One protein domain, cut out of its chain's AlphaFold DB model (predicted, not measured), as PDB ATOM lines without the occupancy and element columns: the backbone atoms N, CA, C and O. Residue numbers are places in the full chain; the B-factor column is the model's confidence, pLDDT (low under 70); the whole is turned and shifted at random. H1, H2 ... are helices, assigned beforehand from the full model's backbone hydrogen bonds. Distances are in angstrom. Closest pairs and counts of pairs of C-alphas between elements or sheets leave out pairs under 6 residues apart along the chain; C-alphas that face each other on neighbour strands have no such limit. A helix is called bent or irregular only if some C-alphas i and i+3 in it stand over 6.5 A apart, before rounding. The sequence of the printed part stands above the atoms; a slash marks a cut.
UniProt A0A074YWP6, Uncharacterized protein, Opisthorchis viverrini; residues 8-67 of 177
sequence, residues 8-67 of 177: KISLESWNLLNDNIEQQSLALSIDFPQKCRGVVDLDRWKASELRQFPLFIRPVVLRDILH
ATOM      1  N   LYS A   8      97.273  15.219 -56.722       62.81
ATOM      2  CA  LYS A   8      96.321  15.453 -57.794       62.81
ATOM      3  C   LYS A   8      95.045  14.755 -57.352       62.81
ATOM      4  O   LYS A   8      94.989  13.531 -57.322       62.81
ATOM      5  N   ILE A   9      94.074  15.547 -56.923       69.94
ATOM      6  CA  ILE A   9      92.759  15.046 -56.530       69.94
ATOM      7  C   ILE A   9      92.106  14.442 -57.783       69.94
ATOM      8  O   ILE A   9      92.254  14.986 -58.882       69.94
ATOM      9  N   SER A  10      91.468  13.276 -57.644       80.81
ATOM     10  CA  SER A  10      90.765  12.643 -58.765       80.81
ATOM     11  C   SER A  10      89.569  13.502 -59.185       80.81
ATOM     12  O   SER A  10      89.056  14.295 -58.396       80.81
ATOM     13  N   LEU A  11      89.098  13.346 -60.425       81.12
ATOM     14  CA  LEU A  11      87.910  14.067 -60.893       81.12
ATOM     15  C   LEU A  11      86.673  13.735 -60.039       81.12
ATOM     16  O   LEU A  11      85.886  14.620 -59.728       81.12
ATOM     17  N   GLU A  12      86.543  12.482 -59.606       82.81
ATOM     18  CA  GLU A  12      85.463  12.033 -58.722       82.81
ATOM     19  C   GLU A  12      85.518  12.733 -57.363       82.81
ATOM     20  O   GLU A  12      84.520  13.283 -56.910       82.81
ATOM     21  N   SER A  13      86.701  12.795 -56.748       81.69
ATOM     22  CA  SER A  13      86.905  13.530 -55.502       81.69
ATOM     23  C   SER A  13      86.682  15.035 -55.675       81.69
ATOM     24  O   SER A  13      86.250  15.694 -54.735       81.69
ATOM     25  N   TRP A  14      86.951  15.587 -56.861       83.31
ATOM     26  CA  TRP A  14      86.706  16.997 -57.173       83.31
ATOM     27  C   TRP A  14      85.214  17.317 -57.308       83.31
ATOM     28  O   TRP A  14      84.751  18.326 -56.780       83.31
ATOM     29  N   ASN A  15      84.449  16.439 -57.957       85.06
ATOM     30  CA  ASN A  15      82.995  16.565 -58.052       85.06
ATOM     31  C   ASN A  15      82.345  16.397 -56.674       85.06
ATOM     32  O   ASN A  15      81.551  17.237 -56.266       85.06
ATOM     33  N   LEU A  16      82.782  15.392 -55.908       86.12
ATOM     34  CA  LEU A  16      82.331  15.179 -54.533       86.12
ATOM     35  C   LEU A  16      82.616  16.398 -53.643       86.12
ATOM     36  O   LEU A  16      81.774  16.798 -52.842       86.12
ATOM     37  N   LEU A  17      83.792  17.016 -53.797       85.94
ATOM     38  CA  LEU A  17      84.150  18.251 -53.101       85.94
ATOM     39  C   LEU A  17      83.170  19.378 -53.435       85.94
ATOM     40  O   LEU A  17      82.720  20.086 -52.536       85.94
ATOM     41  N   ASN A  18      82.845  19.540 -54.717       87.38
ATOM     42  CA  ASN A  18      81.933  20.574 -55.180       87.38
ATOM     43  C   ASN A  18      80.523  20.386 -54.600       87.38
ATOM     44  O   ASN A  18      79.979  21.318 -54.006       87.38
ATOM     45  N   ASP A  19      79.989  19.169 -54.679       86.31
ATOM     46  CA  ASP A  19      78.654  18.827 -54.180       86.31
ATOM     47  C   ASP A  19      78.553  19.031 -52.661       86.31
ATOM     48  O   ASP A  19      77.613  19.653 -52.159       86.31
ATOM     49  N   ASN A  20      79.571  18.587 -51.921       87.12
ATOM     50  CA  ASN A  20      79.623  18.730 -50.468       87.12
ATOM     51  C   ASN A  20      79.684  20.205 -50.029       87.12
ATOM     52  O   ASN A  20      79.060  20.573 -49.032       87.12
ATOM     53  N   ILE A  21      80.402  21.070 -50.759       85.75
ATOM     54  CA  ILE A  21      80.427  22.517 -50.479       85.75
ATOM     55  C   ILE A  21      79.060  23.134 -50.729       85.75
ATOM     56  O   ILE A  21      78.583  23.912 -49.903       85.75
ATOM     57  N   GLU A  22      78.416  22.792 -51.843       85.38
ATOM     58  CA  GLU A  22      77.104  23.340 -52.170       85.38
ATOM     59  C   GLU A  22      76.048  22.945 -51.136       85.38
ATOM     60  O   GLU A  22      75.241  23.798 -50.752       85.38
ATOM     61  N   GLN A  23      76.087  21.701 -50.649       85.94
ATOM     62  CA  GLN A  23      75.214  21.221 -49.579       85.94
ATOM     63  C   GLN A  23      75.485  21.929 -48.249       85.94
ATOM     64  O   GLN A  23      74.562  22.474 -47.640       85.94
ATOM     65  N   GLN A  24      76.747  21.987 -47.807       83.31
ATOM     66  CA  GLN A  24      77.104  22.659 -46.553       83.31
ATOM     67  C   GLN A  24      76.806  24.155 -46.596       83.31
ATOM     68  O   GLN A  24      76.360  24.743 -45.613       83.31
ATOM     69  N   SER A  25      76.983  24.784 -47.753       81.81
ATOM     70  CA  SER A  25      76.677  26.196 -47.887       81.81
ATOM     71  C   SER A  25      75.178  26.500 -47.843       81.81
ATOM     72  O   SER A  25      74.832  27.619 -47.472       81.81
ATOM     73  N   LEU A  26      74.300  25.563 -48.216       80.56
ATOM     74  CA  LEU A  26      72.852  25.719 -48.025       80.56
ATOM     75  C   LEU A  26      72.472  25.613 -46.546       80.56
ATOM     76  O   LEU A  26      71.616  26.356 -46.081       80.56
ATOM     77  N   ALA A  27      73.127  24.729 -45.792       79.06
ATOM     78  CA  ALA A  27      72.905  24.632 -44.351       79.06
ATOM     79  C   ALA A  27      73.350  25.912 -43.620       79.06
ATOM     80  O   ALA A  27      72.669  26.386 -42.716       79.06
ATOM     81  N   LEU A  28      74.465  26.505 -44.055       74.94
ATOM     82  CA  LEU A  28      75.040  27.710 -43.454       74.94
ATOM     83  C   LEU A  28      74.418  29.023 -43.959       74.94
ATOM     84  O   LEU A  28      74.671  30.070 -43.371       74.94
ATOM     85  N   SER A  29      73.603  29.019 -45.022       66.81
ATOM     86  CA  SER A  29      73.032  30.262 -45.578       66.81
ATOM     87  C   SER A  29      72.028  30.960 -44.655       66.81
ATOM     88  O   SER A  29      71.594  32.067 -44.949       66.81
ATOM     89  N   ILE A  30      71.631  30.313 -43.556       67.44
ATOM     90  CA  ILE A  30      70.816  30.928 -42.502       67.44
ATOM     91  C   ILE A  30      71.658  31.917 -41.682       67.44
ATOM     92  O   ILE A  30      71.177  32.999 -41.351       67.44
ATOM     93  N   ASP A  31      72.921  31.577 -41.414       69.19
ATOM     94  CA  ASP A  31      73.833  32.379 -40.589       69.19
ATOM     95  C   ASP A  31      74.677  33.356 -41.421       69.19
ATOM     96  O   ASP A  31      75.196  34.346 -40.901       69.19
ATOM     97  N   PHE A  32      74.815  33.094 -42.725       72.00
ATOM     98  CA  PHE A  32      75.618  33.901 -43.637       72.00
ATOM     99  C   PHE A  32      74.777  34.427 -44.807       72.00
ATOM    100  O   PHE A  32      74.132  33.643 -45.501       72.00
ATOM    101  N   PRO A  33      74.841  35.736 -45.115       66.00
ATOM    102  CA  PRO A  33      74.020  36.353 -46.161       66.00
ATOM    103  C   PRO A  33      74.385  35.902 -47.583       66.00
ATOM    104  O   PRO A  33      73.639  36.172 -48.522       66.00
ATOM    105  N   GLN A  34      75.526  35.230 -47.766       72.00
ATOM    106  CA  GLN A  34      75.994  34.779 -49.071       72.00
ATOM    107  C   GLN A  34      76.356  33.292 -49.043       72.00
ATOM    108  O   GLN A  34      77.079  32.833 -48.163       72.00
ATOM    109  N   LYS A  35      75.862  32.550 -50.042       81.25
ATOM    110  CA  LYS A  35      76.228  31.150 -50.284       81.25
ATOM    111  C   LYS A  35      77.669  31.089 -50.811       81.25
ATOM    112  O   LYS A  35      77.993  31.795 -51.766       81.25
ATOM    113  N   CYS A  36      78.500  30.233 -50.223       81.56
ATOM    114  CA  CYS A  36      79.796  29.857 -50.766       81.56
ATOM    115  C   CYS A  36      79.593  29.069 -52.060       81.56
ATOM    116  O   CYS A  36      78.881  28.058 -52.086       81.56
ATOM    117  N   ARG A  37      80.206  29.543 -53.142       85.19
ATOM    118  CA  ARG A  37      80.227  28.841 -54.424       85.19
ATOM    119  C   ARG A  37      81.065  27.569 -54.339       85.19
ATOM    120  O   ARG A  37      81.875  27.392 -53.433       85.19
ATOM    121  N   GLY A  38      80.841  26.679 -55.299       85.00
ATOM    122  CA  GLY A  38      81.622  25.464 -55.466       85.00
ATOM    123  C   GLY A  38      83.074  25.739 -55.882       85.00
ATOM    124  O   GLY A  38      83.434  26.863 -56.246       85.00
ATOM    125  N   VAL A  39      83.923  24.708 -55.844       83.62
ATOM    126  CA  VAL A  39      85.370  24.825 -56.140       83.62
ATOM    127  C   VAL A  39      85.641  25.114 -57.616       83.62
ATOM    128  O   VAL A  39      86.711  25.611 -57.956       83.62
ATOM    129  N   VAL A  40      84.676  24.862 -58.502       84.56
ATOM    130  CA  VAL A  40      84.787  25.224 -59.927       84.56
ATOM    131  C   VAL A  40      84.998  26.732 -60.109       84.56
ATOM    132  O   VAL A  40      85.760  27.146 -60.978       84.56
ATOM    133  N   ASP A  41      84.385  27.548 -59.250       83.62
ATOM    134  CA  ASP A  41      84.483  29.008 -59.281       83.62
ATOM    135  C   ASP A  41      85.504  29.563 -58.275       83.62
ATOM    136  O   ASP A  41      85.434  30.746 -57.941       83.62
ATOM    137  N   LEU A  42      86.439  28.744 -57.773       83.50
ATOM    138  CA  LEU A  42      87.376  29.135 -56.708       83.50
ATOM    139  C   LEU A  42      88.110  30.453 -57.012       83.50
ATOM    140  O   LEU A  42      88.238  31.306 -56.137       83.50
ATOM    141  N   ASP A  43      88.506  30.662 -58.269       82.44
ATOM    142  CA  ASP A  43      89.200  31.874 -58.731       82.44
ATOM    143  C   ASP A  43      88.331  33.147 -58.668       82.44
ATOM    144  O   ASP A  43      88.833  34.265 -58.774       82.44
ATOM    145  N   ARG A  44      87.012  32.989 -58.522       80.56
ATOM    146  CA  ARG A  44      86.000  34.058 -58.483       80.56
ATOM    147  C   ARG A  44      85.326  34.189 -57.119       80.56
ATOM    148  O   ARG A  44      84.346  34.939 -56.987       80.56
ATOM    149  N   TRP A  45      85.795  33.446 -56.120       81.12
ATOM    150  CA  TRP A  45      85.290  33.560 -54.760       81.12
ATOM    151  C   TRP A  45      85.587  34.949 -54.200       81.12
ATOM    152  O   TRP A  45      86.686  35.485 -54.340       81.12
ATOM    153  N   LYS A  46      84.585  35.536 -53.548       80.00
ATOM    154  CA  LYS A  46      84.746  36.779 -52.791       80.00
ATOM    155  C   LYS A  46      85.458  36.502 -51.473       80.00
ATOM    156  O   LYS A  46      85.515  35.364 -51.002       80.00
ATOM    157  N   ALA A  47      85.931  37.556 -50.816       76.44
ATOM    158  CA  ALA A  47      86.566  37.430 -49.510       76.44
ATOM    159  C   ALA A  47      85.641  36.790 -48.449       76.44
ATOM    160  O   ALA A  47      86.127  36.105 -47.549       76.44
ATOM    161  N   SER A  48      84.316  36.942 -48.580       76.44
ATOM    162  CA  SER A  48      83.315  36.334 -47.692       76.44
ATOM    163  C   SER A  48      83.362  34.811 -47.784       76.44
ATOM    164  O   SER A  48      83.433  34.125 -46.769       76.44
ATOM    165  N   GLU A  49      83.423  34.296 -49.008       82.56
ATOM    166  CA  GLU A  49      83.503  32.871 -49.331       82.56
ATOM    167  C   GLU A  49      84.868  32.299 -48.921       82.56
ATOM    168  O   GLU A  49      84.948  31.258 -48.270       82.56
ATOM    169  N   LEU A  50      85.951  33.040 -49.187       80.75
ATOM    170  CA  LEU A  50      87.310  32.683 -48.761       80.75
ATOM    171  C   LEU A  50      87.486  32.676 -47.234       80.75
ATOM    172  O   LEU A  50      88.375  31.989 -46.734       80.75
ATOM    173  N   ARG A  51      86.652  33.407 -46.484       77.81
ATOM    174  CA  ARG A  51      86.594  33.350 -45.015       77.81
ATOM    175  C   ARG A  51      85.693  32.217 -44.526       77.81
ATOM    176  O   ARG A  51      86.058  31.516 -43.584       77.81
ATOM    177  N   GLN A  52      84.536  32.027 -45.155       79.56
ATOM    178  CA  GLN A  52      83.552  31.017 -44.768       79.56
ATOM    179  C   GLN A  52      84.080  29.598 -44.991       79.56
ATOM    180  O   GLN A  52      83.909  28.728 -44.131       79.56
ATOM    181  N   PHE A  53      84.768  29.364 -46.111       82.88
ATOM    182  CA  PHE A  53      85.239  28.034 -46.462       82.88
ATOM    183  C   PHE A  53      86.214  27.455 -45.424       82.88
ATOM    184  O   PHE A  53      85.891  26.415 -44.855       82.88
ATOM    185  N   PRO A  54      87.353  28.087 -45.077       75.56
ATOM    186  CA  PRO A  54      88.327  27.501 -44.156       75.56
ATOM    187  C   PRO A  54      87.809  27.299 -42.729       75.56
ATOM    188  O   PRO A  54      88.289  26.391 -42.045       75.56
ATOM    189  N   LEU A  55      86.888  28.160 -42.288       73.88
ATOM    190  CA  LEU A  55      86.386  28.194 -40.914       73.88
ATOM    191  C   LEU A  55      85.216  27.234 -40.687       73.88
ATOM    192  O   LEU A  55      85.171  26.591 -39.646       73.88
ATOM    193  N   PHE A  56      84.293  27.118 -41.645       77.19
ATOM    194  CA  PHE A  56      83.026  26.413 -41.419       77.19
ATOM    195  C   PHE A  56      82.824  25.222 -42.355       77.19
ATOM    196  O   PHE A  56      82.419  24.150 -41.914       77.19
ATOM    197  N   ILE A  57      83.141  25.372 -43.641       81.38
ATOM    198  CA  ILE A  57      82.829  24.351 -44.656       81.38
ATOM    199  C   ILE A  57      83.943  23.298 -44.729       81.38
ATOM    200  O   ILE A  57      83.699  22.093 -44.764       81.38
ATOM    201  N   ARG A  58      85.197  23.746 -44.694       79.50
ATOM    202  CA  ARG A  58      86.402  22.935 -44.868       79.50
ATOM    203  C   ARG A  58      86.495  21.724 -43.926       79.50
ATOM    204  O   ARG A  58      86.825  20.654 -44.436       79.50
ATOM    205  N   PRO A  59      86.237  21.832 -42.603       73.56
ATOM    206  CA  PRO A  59      86.346  20.685 -41.696       73.56
ATOM    207  C   PRO A  59      85.383  19.551 -42.053       73.56
ATOM    208  O   PRO A  59      85.699  18.384 -41.847       73.56
ATOM    209  N   VAL A  60      84.218  19.895 -42.604       76.31
ATOM    210  CA  VAL A  60      83.183  18.924 -42.962       76.31
ATOM    211  C   VAL A  60      83.460  18.327 -44.339       76.31
ATOM    212  O   VAL A  60      83.439  17.115 -44.503       76.31
ATOM    213  N   VAL A  61      83.788  19.171 -45.317       80.38
ATOM    214  CA  VAL A  61      83.892  18.763 -46.725       80.38
ATOM    215  C   VAL A  61      85.212  18.041 -47.031       80.38
ATOM    216  O   VAL A  61      85.236  17.131 -47.854       80.38
ATOM    217  N   LEU A  62      86.318  18.385 -46.360       75.06
ATOM    218  CA  LEU A  62      87.621  17.755 -46.624       75.06
ATOM    219  C   LEU A  62      87.876  16.458 -45.845       75.06
ATOM    220  O   LEU A  62      88.895  15.813 -46.093       75.06
ATOM    221  N   ARG A  63      86.985  16.077 -44.921       73.50
ATOM    222  CA  ARG A  63      87.171  14.917 -44.036       73.50
ATOM    223  C   ARG A  63      87.341  13.605 -44.800       73.50
ATOM    224  O   ARG A  63      88.213  12.820 -44.451       73.50
ATOM    225  N   ASP A  64      86.545  13.421 -45.847       69.88
ATOM    226  CA  ASP A  64      86.480  12.169 -46.609       69.88
ATOM    227  C   ASP A  64      87.258  12.242 -47.938       69.88
ATOM    228  O   ASP A  64      87.275  11.289 -48.713       69.88
ATOM    229  N   ILE A  65      87.909  13.381 -48.213       72.81
ATOM    230  CA  ILE A  65      88.582  13.669 -49.492       72.81
ATOM    231  C   ILE A  65      90.104  13.741 -49.331       72.81
ATOM    232  O   ILE A  65      90.845  13.339 -50.229       72.81
ATOM    233  N   LEU A  66      90.595  14.257 -48.201       70.50
ATOM    234  CA  LEU A  66      92.028  14.353 -47.930       70.50
ATOM    235  C   LEU A  66      92.525  13.167 -47.104       70.50
ATOM    236  O   LEU A  66      91.884  12.736 -46.152       70.50
ATOM    237  N   HIS A  67      93.734  12.696 -47.417       68.75
ATOM    238  CA  HIS A  67      94.442  11.732 -46.576       68.75
ATOM    239  C   HIS A  67      94.678  12.318 -45.170       68.75
ATOM    240  O   HIS A  67      94.942  13.519 -45.041       68.75
TER     241      HIS A  67
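This is residues 8 to 67 of the 177 residues of an uncharacterized protein of Opisthorchis viverrini (UniProt A0A074YWP6). One long helix, H1, runs along most of the domain's length, and two other helices pack on its middle stretch, each about at right angles to it: the short H2, and H3 with its last residues, 57 to 61. After H1 the chain folds back through residues 29 to 38 to reach H2, and H3 then brings it back to H1. The printed part has 60 residues with three named helices, H1, H2 and H3 along the chain, and no named strand; the class is all helix. It is compact, with a radius of gyration of the C-alphas of 11.0 A and spans of 32 by 21 by 16 A.

Begin at H1, residues 11 to 28. Its residues 17 to 25 alone touch H3, residues 47 to 61, and H3 touches H1 with residues 57 to 61 alone; the closest C-alphas, of Asn 20 and Val 61, are 5.7 A apart, and the lines are only just about perpendicular at 71 degrees. Residues 17 to 21 of H1 alone touch H2, residues 39 to 44, closest at the C-alphas of Asn 18 and Val 39, 5.6 A apart; this tilt too is only just about perpendicular, at 71 degrees. H2 and H3 are apart. In H1 every O i to N i+4 pair is within hydrogen-bond range; H3 has 6 of 11, and H2 has 0 of 2, with 2 of 3 O i to N i+3 pairs within range.

Find C-alpha 11 at (87.910, 14.067, -60.893); from there H1 runs 25.6 A to C-alpha 28 at (75.040, 27.710, -43.454). H2, residues 39 to 44, is 9.5 A long and irregular: C-alphas 40 and 43 are 8.1 A apart. H3, residues 47 to 61, runs 19.1 A to C-alpha 61 at (83.892, 18.763, -46.725) and is only just irregular, with C-alphas 56 and 59 6.6 A apart.

The two C-alphas farthest apart in the domain, of Lys 8 and Ile 30, are 33.5 A apart, while those of Lys 8 and His 67, the first and last printed, are 12.0 A apart. The printed part has no cut. The link from H1 to H2 is short, with 10 residues, and that from H2 to H3 is tight, with 2. Mean pLDDT of the printed part is 78.8; look for values under 70 at residues 8 to 9, 29 to 31, 33, 64 and 67.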